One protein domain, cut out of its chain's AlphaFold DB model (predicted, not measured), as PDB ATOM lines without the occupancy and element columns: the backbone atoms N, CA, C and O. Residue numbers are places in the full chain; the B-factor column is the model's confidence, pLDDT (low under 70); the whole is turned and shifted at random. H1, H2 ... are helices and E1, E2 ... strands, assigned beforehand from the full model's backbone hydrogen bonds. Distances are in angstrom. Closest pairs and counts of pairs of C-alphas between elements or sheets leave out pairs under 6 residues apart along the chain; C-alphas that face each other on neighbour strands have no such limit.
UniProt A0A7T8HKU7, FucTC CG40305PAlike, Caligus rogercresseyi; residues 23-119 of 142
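Overview. This is residues 23 to 119 of the 142 residues of the protein "FucTC CG40305PAlike" of Caligus rogercresseyi (UniProt A0A7T8HKU7). With little regular structure, this is a small twisted sheet of four short parallel strands, ordered E2 E1 E3 E4, amid long loops; H1 grazes it and H2 is out at one end. The 97 printed residues run E1, H1, E2, E3, E4, H2, mixed in class, with 30 in named elements. The whole is compact, radius of gyration of the C-alphas 14.4 A, spanning 46 by 30 by 23 A.

Along the chain. Find C-alpha 28 at (153.898, 102.008, 138.222); there E1, residues 28 to 32, begins its 13.4 A. Next come H1 (49 to 53), E2 (62 to 65), E3 (79 to 82) and E4 (101 to 104). H2, residues 110 to 117, runs 10.7 A to C-alpha 117 at (158.751, 108.908, 107.478).

Arrangement. Look for N 30 and O 63, 2.8 A, between E1 and E2; N 81 and O 31, 2.8 A, between E1 and E3; N 82 and O 103, 2.9 A, between E3 and E4. E1, H1, E2 form a strand-helix-strand unit, parallel neighbours with a helix between, its crossover right-handed. H1 only grazes the sheet; its closest C-alpha pair with E2 is Tyr 51 and Cys 62, 6.9 A. H2 is not on the sheet. In both helices every O i to N i+4 pair is within hydrogen-bond range.

Size, cuts and confidence. The farthest C-alphas, Pro 24 and His 119, are 46.3 A apart. The printed part has no cut; the links E1 to H1, E2 to E3 and E3 to E4 are long. pLDDT is under 70 at residues 23 to 25, 110 and 112 to 119.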
ATOM      1  N   PRO A  23     161.885  94.963 144.306       59.81
ATOM      2  CA  PRO A  23     161.705  95.969 145.348       59.81
ATOM      3  C   PRO A  23     160.220  96.033 145.735       59.81
ATOM      4  O   PRO A  23     159.391  95.740 144.868       59.81
ATOM      5  N   PRO A  24     159.864  96.425 146.974       56.97
ATOM      6  CA  PRO A  24     158.468  96.506 147.405       56.97
ATOM      7  C   PRO A  24     157.623  97.185 146.320       56.97
ATOM      8  O   PRO A  24     157.995  98.258 145.836       56.97
ATOM      9  N   GLU A  25     156.571  96.484 145.870       67.19
ATOM     10  CA  GLU A  25     155.785  96.773 144.662       67.19
ATOM     11  C   GLU A  25     155.172  98.181 144.744       67.19
ATOM     12  O   GLU A  25     154.023  98.356 145.138       67.19
ATOM     13  N   SER A  26     155.931  99.209 144.371       84.31
ATOM     14  CA  SER A  26     155.401 100.549 144.123       84.31
ATOM     15  C   SER A  26     154.578 100.515 142.840       84.31
ATOM     16  O   SER A  26     155.008  99.932 141.839       84.31
ATOM     17  N   THR A  27     153.383 101.114 142.869       90.31
ATOM     18  CA  THR A  27     152.526 101.160 141.681       90.31
ATOM     19  C   THR A  27     153.221 101.960 140.590       90.31
ATOM     20  O   THR A  27     153.637 103.091 140.824       90.31
ATOM     21  N   LYS A  28     153.338 101.361 139.404       92.81
ATOM     22  CA  LYS A  28     153.898 102.008 138.222       92.81
ATOM     23  C   LYS A  28     152.812 102.683 137.409       92.81
ATOM     24  O   LYS A  28     151.834 102.033 137.052       92.81
ATOM     25  N   TYR A  29     152.994 103.961 137.102       95.50
ATOM     26  CA  TYR A  29     152.005 104.750 136.372       95.50
ATOM     27  C   TYR A  29     152.394 104.899 134.907       95.50
ATOM     28  O   TYR A  29     153.514 105.289 134.573       95.50
ATOM     29  N   ILE A  30     151.449 104.580 134.028       95.81
ATOM     30  CA  ILE A  30     151.632 104.575 132.581       95.81
ATOM     31  C   ILE A  30     150.592 105.506 131.957       95.81
ATOM     32  O   ILE A  30     149.394 105.362 132.198       95.81
ATOM     33  N   LEU A  31     151.053 106.457 131.149       96.62
ATOM     34  CA  LEU A  31     150.200 107.428 130.469       96.62
ATOM     35  C   LEU A  31     150.069 107.100 128.981       96.62
ATOM     36  O   LEU A  31     151.069 106.953 128.282       96.62
ATOM     37  N   TYR A  32     148.843 107.062 128.478       96.88
ATOM     38  CA  TYR A  32     148.543 107.114 127.052       96.88
ATOM     39  C   TYR A  32     148.474 108.577 126.614       96.88
ATOM     40  O   TYR A  32     147.591 109.317 127.041       96.88
ATOM     41  N   TRP A  33     149.439 109.018 125.803       96.75
ATOM     42  CA  TRP A  33     149.609 110.441 125.508       96.75
ATOM     43  C   TRP A  33     148.546 110.982 124.553       96.75
ATOM     44  O   TRP A  33     147.913 111.998 124.822       96.75
ATOM     45  N   ASN A  34     148.367 110.318 123.418       95.38
ATOM     46  CA  ASN A  34     147.522 110.735 122.298       95.38
ATOM     47  C   ASN A  34     146.727 109.545 121.753       95.38
ATOM     48  O   ASN A  34     147.030 108.420 122.103       95.38
ATOM     49  N   THR A  35     145.745 109.735 120.875       94.94
ATOM     50  CA  THR A  35     144.886 108.627 120.411       94.94
ATOM     51  C   THR A  35     145.625 107.614 119.529       94.94
ATOM     52  O   THR A  35     146.248 108.015 118.548       94.94
ATOM     53  N   ALA A  36     145.483 106.316 119.779       93.12
ATOM     54  CA  ALA A  36     145.947 105.243 118.902       93.12
ATOM     55  C   ALA A  36     144.763 104.604 118.169       93.12
ATOM     56  O   ALA A  36     143.788 104.216 118.804       93.12
ATOM     57  N   TYR A  37     144.842 104.490 116.839       91.25
ATOM     58  CA  TYR A  37     143.812 103.829 116.016       91.25
ATOM     59  C   TYR A  37     142.364 104.281 116.315       91.25
ATOM     60  O   TYR A  37     141.440 103.476 116.307       91.25
ATOM     61  N   GLY A  38     142.165 105.574 116.605       91.19
ATOM     62  CA  GLY A  38     140.850 106.151 116.927       91.19
ATOM     63  C   GLY A  38     140.423 106.052 118.398       91.19
ATOM     64  O   GLY A  38     139.373 106.578 118.747       91.19
ATOM     65  N   SER A  39     141.230 105.446 119.274       93.69
ATOM     66  CA  SER A  39     140.950 105.311 120.708       93.69
ATOM     67  C   SER A  39     141.988 106.040 121.563       93.69
ATOM     68  O   SER A  39     143.190 105.962 121.311       93.69
ATOM     69  N   SER A  40     141.551 106.729 122.618       93.12
ATOM     70  CA  SER A  40     142.444 107.288 123.646       93.12
ATOM     71  C   SER A  40     142.943 106.231 124.640       93.12
ATOM     72  O   SER A  40     143.858 106.499 125.409       93.12
ATOM     73  N   GLU A  41     142.382 105.023 124.600       92.69
ATOM     74  CA  GLU A  41     142.652 103.930 125.539       92.69
ATOM     75  C   GLU A  41     143.426 102.769 124.902       92.69
ATOM     76  O   GLU A  41     143.671 101.744 125.537       92.69
ATOM     77  N   TYR A  42     143.797 102.914 123.626       90.88
ATOM     78  CA  TYR A  42     144.685 102.003 122.894       90.88
ATOM     79  C   TYR A  42     144.118 100.578 122.753       90.88
ATOM     80  O   TYR A  42     144.833  99.675 122.331       90.88
ATOM     81  N   GLY A  43     142.832 100.385 123.071       88.19
ATOM     82  CA  GLY A  43     142.150  99.089 123.070       88.19
ATOM     83  C   GLY A  43     142.335  98.258 124.346       88.19
ATOM     84  O   GLY A  43     141.762  97.177 124.434       88.19
ATOM     85  N   PHE A  44     143.090  98.750 125.337       84.88
ATOM     86  CA  PHE A  44     143.418  98.016 126.568       84.88
ATOM     87  C   PHE A  44     142.999  98.742 127.848       84.88
ATOM     88  O   PHE A  44     143.557  98.434 128.888       84.88
ATOM     89  N   CYS A  45     142.112  99.737 127.791       75.31
ATOM     90  CA  CYS A  45     141.647 100.520 128.950       75.31
ATOM     91  C   CYS A  45     141.482  99.720 130.255       75.31
ATOM     92  O   CYS A  45     141.105  98.562 130.196       75.31
ATOM     93  N   CYS A  46     141.572 100.238 131.478       89.25
ATOM     94  CA  CYS A  46     142.299 101.363 132.059       89.25
ATOM     95  C   CYS A  46     142.517 101.010 133.548       89.25
ATOM     96  O   CYS A  46     141.961 100.044 134.079       89.25
ATOM     97  N   GLY A  47     143.307 101.801 134.265       93.00
ATOM     98  CA  GLY A  47     143.630 101.563 135.664       93.00
ATOM     99  C   GLY A  47     144.472 100.303 135.841       93.00
ATOM    100  O   GLY A  47     145.432 100.088 135.101       93.00
ATOM    101  N   LYS A  48     144.139  99.480 136.840       92.62
ATOM    102  CA  LYS A  48     144.857  98.219 137.112       92.62
ATOM    103  C   LYS A  48     144.270  97.010 136.378       92.62
ATOM    104  O   LYS A  48     144.935  95.980 136.294       92.62
ATOM    105  N   GLU A  49     143.044  97.127 135.866       90.56
ATOM    106  CA  GLU A  49     142.266  96.009 135.307       90.56
ATOM    107  C   GLU A  49     143.010  95.226 134.214       90.56
ATOM    108  O   GLU A  49     143.098  94.005 134.359       90.56
ATOM    109  N   PRO A  50     143.666  95.865 133.223       90.06
ATOM    110  CA  PRO A  50     144.271  95.137 132.106       90.06
ATOM    111  C   PRO A  50     145.346  94.157 132.572       90.06
ATOM    112  O   PRO A  50     145.427  93.017 132.122       90.06
ATOM    113  N   TYR A  51     146.154  94.576 133.545       89.38
ATOM    114  CA  TYR A  51     147.249  93.770 134.078       89.38
ATOM    115  C   TYR A  51     146.754  92.589 134.921       89.38
ATOM    116  O   TYR A  51     147.420  91.553 134.987       89.38
ATOM    117  N   VAL A  52     145.582  92.733 135.547       87.56
ATOM    118  CA  VAL A  52     144.908  91.651 136.275       87.56
ATOM    119  C   VAL A  52     144.258  90.685 135.287       87.56
ATOM    120  O   VAL A  52     144.514  89.484 135.361       87.56
ATOM    121  N   LYS A  53     143.488  91.207 134.326       89.06
ATOM    122  CA  LYS A  53     142.762  90.438 133.309       89.06
ATOM    123  C   LYS A  53     143.681  89.561 132.466       89.06
ATOM    124  O   LYS A  53     143.383  88.391 132.252       89.06
ATOM    125  N   TYR A  54     144.811  90.105 132.014       88.25
ATOM    126  CA  TYR A  54     145.791  89.381 131.199       88.25
ATOM    127  C   TYR A  54     146.847  88.630 132.026       88.25
ATOM    128  O   TYR A  54     147.826  88.136 131.472       88.25
ATOM    129  N   ASN A  55     146.655  88.521 133.347       86.88
ATOM    130  CA  ASN A  55     147.514  87.762 134.254       86.88
ATOM    131  C   ASN A  55     149.018  88.101 134.131       86.88
ATOM    132  O   ASN A  55     149.874  87.215 134.098       86.88
ATOM    133  N   CYS A  56     149.356  89.393 134.051       83.44
ATOM    134  CA  CYS A  56     150.717  89.857 133.783       83.44
ATOM    135  C   CYS A  56     151.662  89.627 134.978       83.44
ATOM    136  O   CYS A  56     151.845  90.497 135.824       83.44
ATOM    137  N   HIS A  57     152.296  88.458 135.058       79.69
ATOM    138  CA  HIS A  57     153.278  88.129 136.094       79.69
ATOM    139  C   HIS A  57     154.732  88.360 135.651       79.69
ATOM    140  O   HIS A  57     155.049  88.156 134.481       79.69
ATOM    141  N   PRO A  58     155.649  88.727 136.574       75.25
ATOM    142  CA  PRO A  58     155.434  88.949 138.011       75.25
ATOM    143  C   PRO A  58     154.944  90.365 138.367       75.25
ATOM    144  O   PRO A  58     154.517  90.579 139.494       75.25
ATOM    145  N   ARG A  59     154.985  91.323 137.429       73.25
ATOM    146  CA  ARG A  59     154.695  92.741 137.696       73.25
ATOM    147  C   ARG A  59     153.270  93.119 137.311       73.25
ATOM    148  O   ARG A  59     153.015  93.511 136.174       73.25
ATOM    149  N   ARG A  60     152.362  93.042 138.286       79.88
ATOM    150  CA  ARG A  60     150.953  93.435 138.121       79.88
ATOM    151  C   ARG A  60     150.624  94.810 138.681       79.88
ATOM    152  O   ARG A  60     149.562  95.334 138.358       79.88
ATOM    153  N   ASN A  61     151.473  95.393 139.533       88.31
ATOM    154  CA  ASN A  61     151.168  96.676 140.161       88.31
ATOM    155  C   ASN A  61     151.425  97.856 139.210       88.31
ATOM    156  O   ASN A  61     152.247  98.731 139.471       88.31
ATOM    157  N   CYS A  62     150.713  97.865 138.089       91.69
ATOM    158  CA  CYS A  62     150.719  98.923 137.095       91.69
ATOM    159  C   CYS A  62     149.340  99.581 137.055       91.69
ATOM    160  O   CYS A  62     148.318  98.923 137.250       91.69
ATOM    161  N   TYR A  63     149.318 100.881 136.801       94.38
ATOM    162  CA  TYR A  63     148.114 101.667 136.601       94.38
ATOM    163  C   TYR A  63     148.254 102.438 135.298       94.38
ATOM    164  O   TYR A  63     149.223 103.179 135.118       94.38
ATOM    165  N   VAL A  64     147.291 102.276 134.396       95.31
ATOM    166  CA  VAL A  64     147.303 102.951 133.100       95.31
ATOM    167  C   VAL A  64     146.166 103.956 132.972       95.31
ATOM    168  O   VAL A  64     145.064 103.729 133.460       95.31
ATOM    169  N   THR A  65     146.417 105.095 132.342       95.94
ATOM    170  CA  THR A  65     145.408 106.143 132.152       95.94
ATOM    171  C   THR A  65     145.701 106.957 130.904       95.94
ATOM    172  O   THR A  65     146.846 107.048 130.472       95.94
ATOM    173  N   ASN A  66     144.672 107.565 130.327       95.44
ATOM    174  CA  ASN A  66     144.776 108.586 129.280       95.44
ATOM    175  C   ASN A  66     144.631 110.015 129.842       95.44
ATOM    176  O   ASN A  66     144.779 110.993 129.110       95.44
ATOM    177  N   ASN A  67     144.353 110.154 131.143       95.88
ATOM    178  CA  ASN A  67     144.238 111.447 131.803       95.88
ATOM    179  C   ASN A  67     145.630 111.988 132.168       95.88
ATOM    180  O   ASN A  67     146.270 111.524 133.113       95.88
ATOM    181  N   ARG A  68     146.075 113.012 131.433       94.88
ATOM    182  CA  ARG A  68     147.383 113.666 131.617       94.88
ATOM    183  C   ARG A  68     147.527 114.408 132.951       94.88
ATOM    184  O   ARG A  68     148.653 114.651 133.369       94.88
ATOM    185  N   SER A  69     146.414 114.734 133.606       96.00
ATOM    186  CA  SER A  69     146.350 115.426 134.901       96.00
ATOM    187  C   SER A  69     146.049 114.478 136.065       96.00
ATOM    188  O   SER A  69     145.646 114.923 137.133       96.00
ATOM    189  N   TYR A  70     146.183 113.162 135.860       96.12
ATOM    190  CA  TYR A  70     145.941 112.177 136.917       96.12
ATOM    191  C   TYR A  70     146.979 112.252 138.050       96.12
ATOM    192  O   TYR A  70     146.641 112.020 139.207       96.12
ATOM    193  N   LEU A  71     148.230 112.581 137.714       95.06
ATOM    194  CA  LEU A  71     149.291 112.907 138.669       95.06
ATOM    195  C   LEU A  71     149.546 114.418 138.657       95.06
ATOM    196  O   LEU A  71     149.124 115.111 137.729       95.06
ATOM    197  N   GLU A  72     150.260 114.917 139.666       94.69
ATOM    198  CA  GLU A  72     150.606 116.339 139.787       94.69
ATOM    199  C   GLU A  72     151.421 116.834 138.580       94.69
ATOM    200  O   GLU A  72     151.154 117.907 138.037       94.69
ATOM    201  N   SER A  73     152.374 116.024 138.107       95.00
ATOM    202  CA  SER A  73     153.184 116.320 136.931       95.00
ATOM    203  C   SER A  73     153.223 115.155 135.947       95.00
ATOM    204  O   SER A  73     153.323 113.984 136.309       95.00
ATOM    205  N   VAL A  74     153.272 115.481 134.651       95.88
ATOM    206  CA  VAL A  74     153.521 114.491 133.588       95.88
ATOM    207  C   VAL A  74     154.859 113.768 133.800       95.88
ATOM    208  O   VAL A  74     154.996 112.614 133.409       95.88
ATOM    209  N   SER A  75     155.838 114.405 134.447       95.75
ATOM    210  CA  SER A  75     157.133 113.784 134.759       95.75
ATOM    211  C   SER A  75     157.056 112.690 135.831       95.75
ATOM    212  O   SER A  75     158.019 111.935 135.959       95.75
ATOM    213  N   ASP A  76     155.946 112.598 136.572       95.12
ATOM    214  CA  ASP A  76     155.763 111.635 137.669       95.12
ATOM    215  C   ASP A  76     155.303 110.262 137.166       95.12
ATOM    216  O   ASP A  76     155.390 109.265 137.882       95.12
ATOM    217  N   PHE A  77     154.844 110.178 135.914       96.38
ATOM    218  CA  PHE A  77     154.558 108.897 135.279       96.38
ATOM    219  C   PHE A  77     155.862 108.127 135.024       96.38
ATOM    220  O   PHE A  77     156.825 108.672 134.485       96.38
ATOM    221  N   ASP A  78     155.887 106.825 135.310       95.75
ATOM    222  CA  ASP A  78     157.048 105.975 135.020       95.75
ATOM    223  C   ASP A  78     157.231 105.738 133.513       95.75
ATOM    224  O   ASP A  78     158.356 105.549 133.033       95.75
ATOM    225  N   ALA A  79     156.134 105.726 132.750       95.75
ATOM    226  CA  ALA A  79     156.183 105.609 131.300       95.75
ATOM    227  C   ALA A  79     155.074 106.393 130.594       95.75
ATOM    228  O   ALA A  79     153.970 106.550 131.111       95.75
ATOM    229  N   ILE A  80     155.369 106.830 129.371       96.81
ATOM    230  CA  ILE A  80     154.414 107.466 128.465       96.81
ATOM    231  C   ILE A  80     154.433 106.719 127.133       96.81
ATOM    232  O   ILE A  80     155.497 106.527 126.536       96.81
ATOM    233  N   LEU A  81     153.257 106.300 126.673       95.81
ATOM    234  CA  LEU A  81     153.061 105.703 125.362       95.81
ATOM    235  C   LEU A  81     152.590 106.761 124.374       95.81
ATOM    236  O   LEU A  81     151.669 107.529 124.652       95.81
ATOM    237  N   PHE A  82     153.207 106.742 123.200       95.25
ATOM    238  CA  PHE A  82     152.880 107.611 122.084       95.25
ATOM    239  C   PHE A  82     152.500 106.771 120.876       95.25
ATOM    240  O   PHE A  82     153.233 105.862 120.484       95.25
ATOM    241  N   HIS A  83     151.406 107.131 120.224       93.25
ATOM    242  CA  HIS A  83     151.081 106.615 118.906       93.25
ATOM    243  C   HIS A  83     151.607 107.572 117.832       93.25
ATOM    244  O   HIS A  83     151.231 108.742 117.794       93.25
ATOM    245  N   GLN A  84     152.490 107.094 116.955       86.25
ATOM    246  CA  GLN A  84     153.263 107.974 116.069       86.25
ATOM    247  C   GLN A  84     152.404 108.743 115.047       86.25
ATOM    248  O   GLN A  84     152.700 109.910 114.798       86.25
ATOM    249  N   ARG A  85     151.326 108.167 114.490       86.19
ATOM    250  CA  ARG A  85     150.551 108.835 113.415       86.19
ATOM    251  C   ARG A  85     149.769 110.064 113.878       86.19
ATOM    252  O   ARG A  85     149.491 110.957 113.091       86.19
ATOM    253  N   THR A  86     149.380 110.085 115.142       90.50
ATOM    254  CA  THR A  86     148.553 111.133 115.763       90.50
ATOM    255  C   THR A  86     149.386 112.014 116.689       90.50
ATOM    256  O   THR A  86     148.843 112.783 117.478       90.50
ATOM    257  N   LEU A  87     150.711 111.853 116.671       90.56
ATOM    258  CA  LEU A  87     151.622 112.620 117.501       90.56
ATOM    259  C   LEU A  87     151.910 113.964 116.832       90.56
ATOM    260  O   LEU A  87     152.392 114.012 115.701       90.56
ATOM    261  N   SER A  88     151.662 115.055 117.549       89.25
ATOM    262  CA  SER A  88     151.951 116.408 117.074       89.25
ATOM    263  C   SER A  88     153.226 116.948 117.712       89.25
ATOM    264  O   SER A  88     153.461 116.774 118.905       89.25
ATOM    265  N   SER A  89     154.044 117.666 116.939       86.56
ATOM    266  CA  SER A  89     155.248 118.336 117.454       86.56
ATOM    267  C   SER A  89     154.938 119.435 118.472       86.56
ATOM    268  O   SER A  89     155.811 119.792 119.265       86.56
ATOM    269  N   ASN A  90     153.718 119.976 118.424       92.19
ATOM    270  CA  ASN A  90     153.239 121.023 119.325       92.19
ATOM    271  C   ASN A  90     152.626 120.445 120.606       92.19
ATOM    272  O   ASN A  90     152.339 121.195 121.531       92.19
ATOM    273  N   ASP A  91     152.434 119.126 120.657       92.44
ATOM    274  CA  ASP A  91     151.806 118.419 121.766       92.44
ATOM    275  C   ASP A  91     152.744 117.325 122.286       92.44
ATOM    276  O   ASP A  91     152.539 116.128 122.075       92.44
ATOM    277  N   LEU A  92     153.827 117.760 122.925       92.81
ATOM    278  CA  LEU A  92     154.803 116.898 123.583       92.81
ATOM    279  C   LEU A  92     154.944 117.311 125.051       92.81
ATOM    280  O   LEU A  92     154.790 118.496 125.359       92.81
ATOM    281  N   PRO A  93     155.285 116.378 125.958       92.94
ATOM    282  CA  PRO A  93     155.576 116.727 127.340       92.94
ATOM    283  C   PRO A  93     156.690 117.775 127.397       92.94
ATOM    284  O   PRO A  93     157.753 117.598 126.797       92.94
ATOM    285  N   SER A  94     156.456 118.861 128.129       90.81
ATOM    286  CA  SER A  94     157.427 119.950 128.277       90.81
ATOM    287  C   SER A  94     158.629 119.558 129.139       90.81
ATOM    288  O   SER A  94     159.714 120.117 128.986       90.81
ATOM    289  N   LYS A  95     158.441 118.592 130.043       90.75
ATOM    290  CA  LYS A  95     159.460 118.053 130.945       90.75
ATOM    291  C   LYS A  95     159.400 116.529 130.933       90.75
ATOM    292  O   LYS A  95     158.350 115.949 130.666       90.75
ATOM    293  N   ARG A  96     160.545 115.907 131.214       91.00
ATOM    294  CA  ARG A  96     160.709 114.456 131.332       91.00
ATOM    295  C   ARG A  96     161.625 114.151 132.512       91.00
ATOM    296  O   ARG A  96     162.690 114.754 132.625       91.00
ATOM    297  N   SER A  97     161.238 113.192 133.347       93.38
ATOM    298  CA  SER A  97     162.120 112.645 134.385       93.38
ATOM    299  C   SER A  97     163.177 111.713 133.775       93.38
ATOM    300  O   SER A  97     162.898 110.988 132.820       93.38
ATOM    301  N   LEU A  98     164.385 111.670 134.347       93.31
ATOM    302  CA  LEU A  98     165.467 110.782 133.887       93.31
ATOM    303  C   LEU A  98     165.082 109.295 133.927       93.31
ATOM    304  O   LEU A  98     165.584 108.503 133.132       93.31
ATOM    305  N   HIS A  99     164.170 108.920 134.822       90.44
ATOM    306  CA  HIS A  99     163.705 107.540 134.974       90.44
ATOM    307  C   HIS A  99     162.462 107.219 134.134       90.44
ATOM    308  O   HIS A  99     162.102 106.048 133.995       90.44
ATOM    309  N   GLN A 100     161.826 108.234 133.545       95.31
ATOM    310  CA  GLN A 100     160.620 108.073 132.743       95.31
ATOM    311  C   GLN A 100     160.953 107.486 131.370       95.31
ATOM    312  O   GLN A 100     161.846 107.969 130.662       95.31
ATOM    313  N   ARG A 101     160.208 106.458 130.954       95.69
ATOM    314  CA  ARG A 101     160.372 105.795 129.652       95.69
ATOM    315  C   ARG A 101     159.346 106.272 128.634       95.69
ATOM    316  O   ARG A 101     158.152 106.255 128.903       95.69
ATOM    317  N   TYR A 102     159.809 106.654 127.448       95.31
ATOM    318  CA  TYR A 102     158.934 106.946 126.310       95.31
ATOM    319  C   TYR A 102     158.886 105.732 125.399       95.31
ATOM    320  O   TYR A 102     159.930 105.189 125.036       95.31
ATOM    321  N   ILE A 103     157.678 105.296 125.068       93.62
ATOM    322  CA  ILE A 103     157.429 104.065 124.326       93.62
ATOM    323  C   ILE A 103     156.558 104.411 123.124       93.62
ATOM    324  O   ILE A 103     155.507 105.030 123.273       93.62
ATOM    325  N   PHE A 104     156.977 104.009 121.927       91.62
ATOM    326  CA  PHE A 104     156.115 104.098 120.754       91.62
ATOM    327  C   PHE A 104     155.222 102.863 120.673       91.62
ATOM    328  O   PHE A 104     155.713 101.737 120.721       91.62
ATOM    329  N   TYR A 105     153.918 103.086 120.543       90.69
ATOM    330  CA  TYR A 105     152.929 102.040 120.328       90.69
ATOM    331  C   TYR A 105     152.485 102.040 118.869       90.69
ATOM    332  O   TYR A 105     151.923 103.022 118.377       90.69
ATOM    333  N   LEU A 106     152.758 100.930 118.189       88.25
ATOM    334  CA  LEU A 106     152.444 100.686 116.789       88.25
ATOM    335  C   LEU A 106     152.159  99.190 116.616       88.25
ATOM    336  O   LEU A 106     152.890  98.361 117.150       88.25
ATOM    337  N   LEU A 107     151.115  98.859 115.861       86.25
ATOM    338  CA  LEU A 107     150.832  97.492 115.405       86.25
ATOM    339  C   LEU A 107     151.592  97.144 114.118       86.25
ATOM    340  O   LEU A 107     151.759  95.976 113.783       86.25
ATOM    341  N   GLU A 108     152.037  98.165 113.389       81.88
ATOM    342  CA  GLU A 108     152.746  98.011 112.122       81.88
ATOM    343  C   GLU A 108     154.200  97.583 112.329       81.88
ATOM    344  O   GLU A 108     154.837  97.936 113.325       81.88
ATOM    345  N   SER A 109     154.762  96.902 111.330       80.25
ATOM    346  CA  SER A 109     156.192  96.607 111.291       80.25
ATOM    347  C   SER A 109     157.037  97.893 111.220       80.25
ATOM    348  O   SER A 109     156.611  98.905 110.650       80.25
ATOM    349  N   PRO A 110     158.291  97.870 111.709       69.31
ATOM    350  CA  PRO A 110     159.187  99.024 111.615       69.31
ATOM    351  C   PRO A 110     159.499  99.426 110.162       69.31
ATOM    352  O   PRO A 110     159.785 100.592 109.892       69.31
ATOM    353  N   SER A 111     159.393  98.501 109.201       71.50
ATOM    354  CA  SER A 111     159.541  98.809 107.773       71.50
ATOM    355  C   SER A 111     158.443  99.744 107.250       71.50
ATOM    356  O   SER A 111     158.738 100.631 106.450       71.50
ATOM    357  N   ASN A 112     157.210  99.626 107.758       65.94
ATOM    358  CA  ASN A 112     156.117 100.547 107.427       65.94
ATOM    359  C   ASN A 112     156.385 101.967 107.948       65.94
ATOM    360  O   ASN A 112     156.000 102.951 107.312       65.94
ATOM    361  N   MET A 113     157.112 102.100 109.064       60.00
ATOM    362  CA  MET A 113     157.495 103.406 109.601       60.00
ATOM    363  C   MET A 113     158.463 104.147 108.669       60.00
ATOM    364  O   MET A 113     158.311 105.354 108.477       60.00
ATOM    365  N   LEU A 114     159.427 103.458 108.047       57.41
ATOM    366  CA  LEU A 114     160.369 104.084 107.108       57.41
ATOM    367  C   LEU A 114     159.658 104.654 105.874       57.41
ATOM    368  O   LEU A 114     159.955 105.779 105.474       57.41
ATOM    369  N   TYR A 115     158.671 103.938 105.329       55.06
ATOM    370  CA  TYR A 115     157.885 104.413 104.186       55.06
ATOM    371  C   TYR A 115     157.079 105.677 104.528       55.06
ATOM    372  O   TYR A 115     157.033 106.630 103.754       55.06
ATOM    373  N   GLN A 116     156.510 105.730 105.735       54.62
ATOM    374  CA  GLN A 116     155.714 106.871 106.192       54.62
ATOM    375  C   GLN A 116     156.582 108.083 106.588       54.62
ATOM    376  O   GLN A 116     156.171 109.230 106.422       54.62
ATOM    377  N   THR A 117     157.812 107.847 107.064       51.00
ATOM    378  CA  THR A 117     158.751 108.908 107.478       51.00
ATOM    379  C   THR A 117     159.416 109.602 106.284       51.00
ATOM    380  O   THR A 117     159.762 110.779 106.389       51.00
ATOM    381  N   LEU A 118     159.511 108.943 105.121       51.59
ATOM    382  CA  LEU A 118     159.947 109.587 103.871       51.59
ATOM    383  C   LEU A 118     159.012 110.733 103.426       51.59
ATOM    384  O   LEU A 118     159.431 111.580 102.641       51.59
ATOM    385  N   HIS A 119     157.797 110.825 103.987       47.62
ATOM    386  CA  HIS A 119     156.849 111.917 103.741       47.62
ATOM    387  C   HIS A 119     156.669 112.914 104.904       47.62
ATOM    388  O   HIS A 119     155.973 113.910 104.727       47.62
TER     389      HIS A 119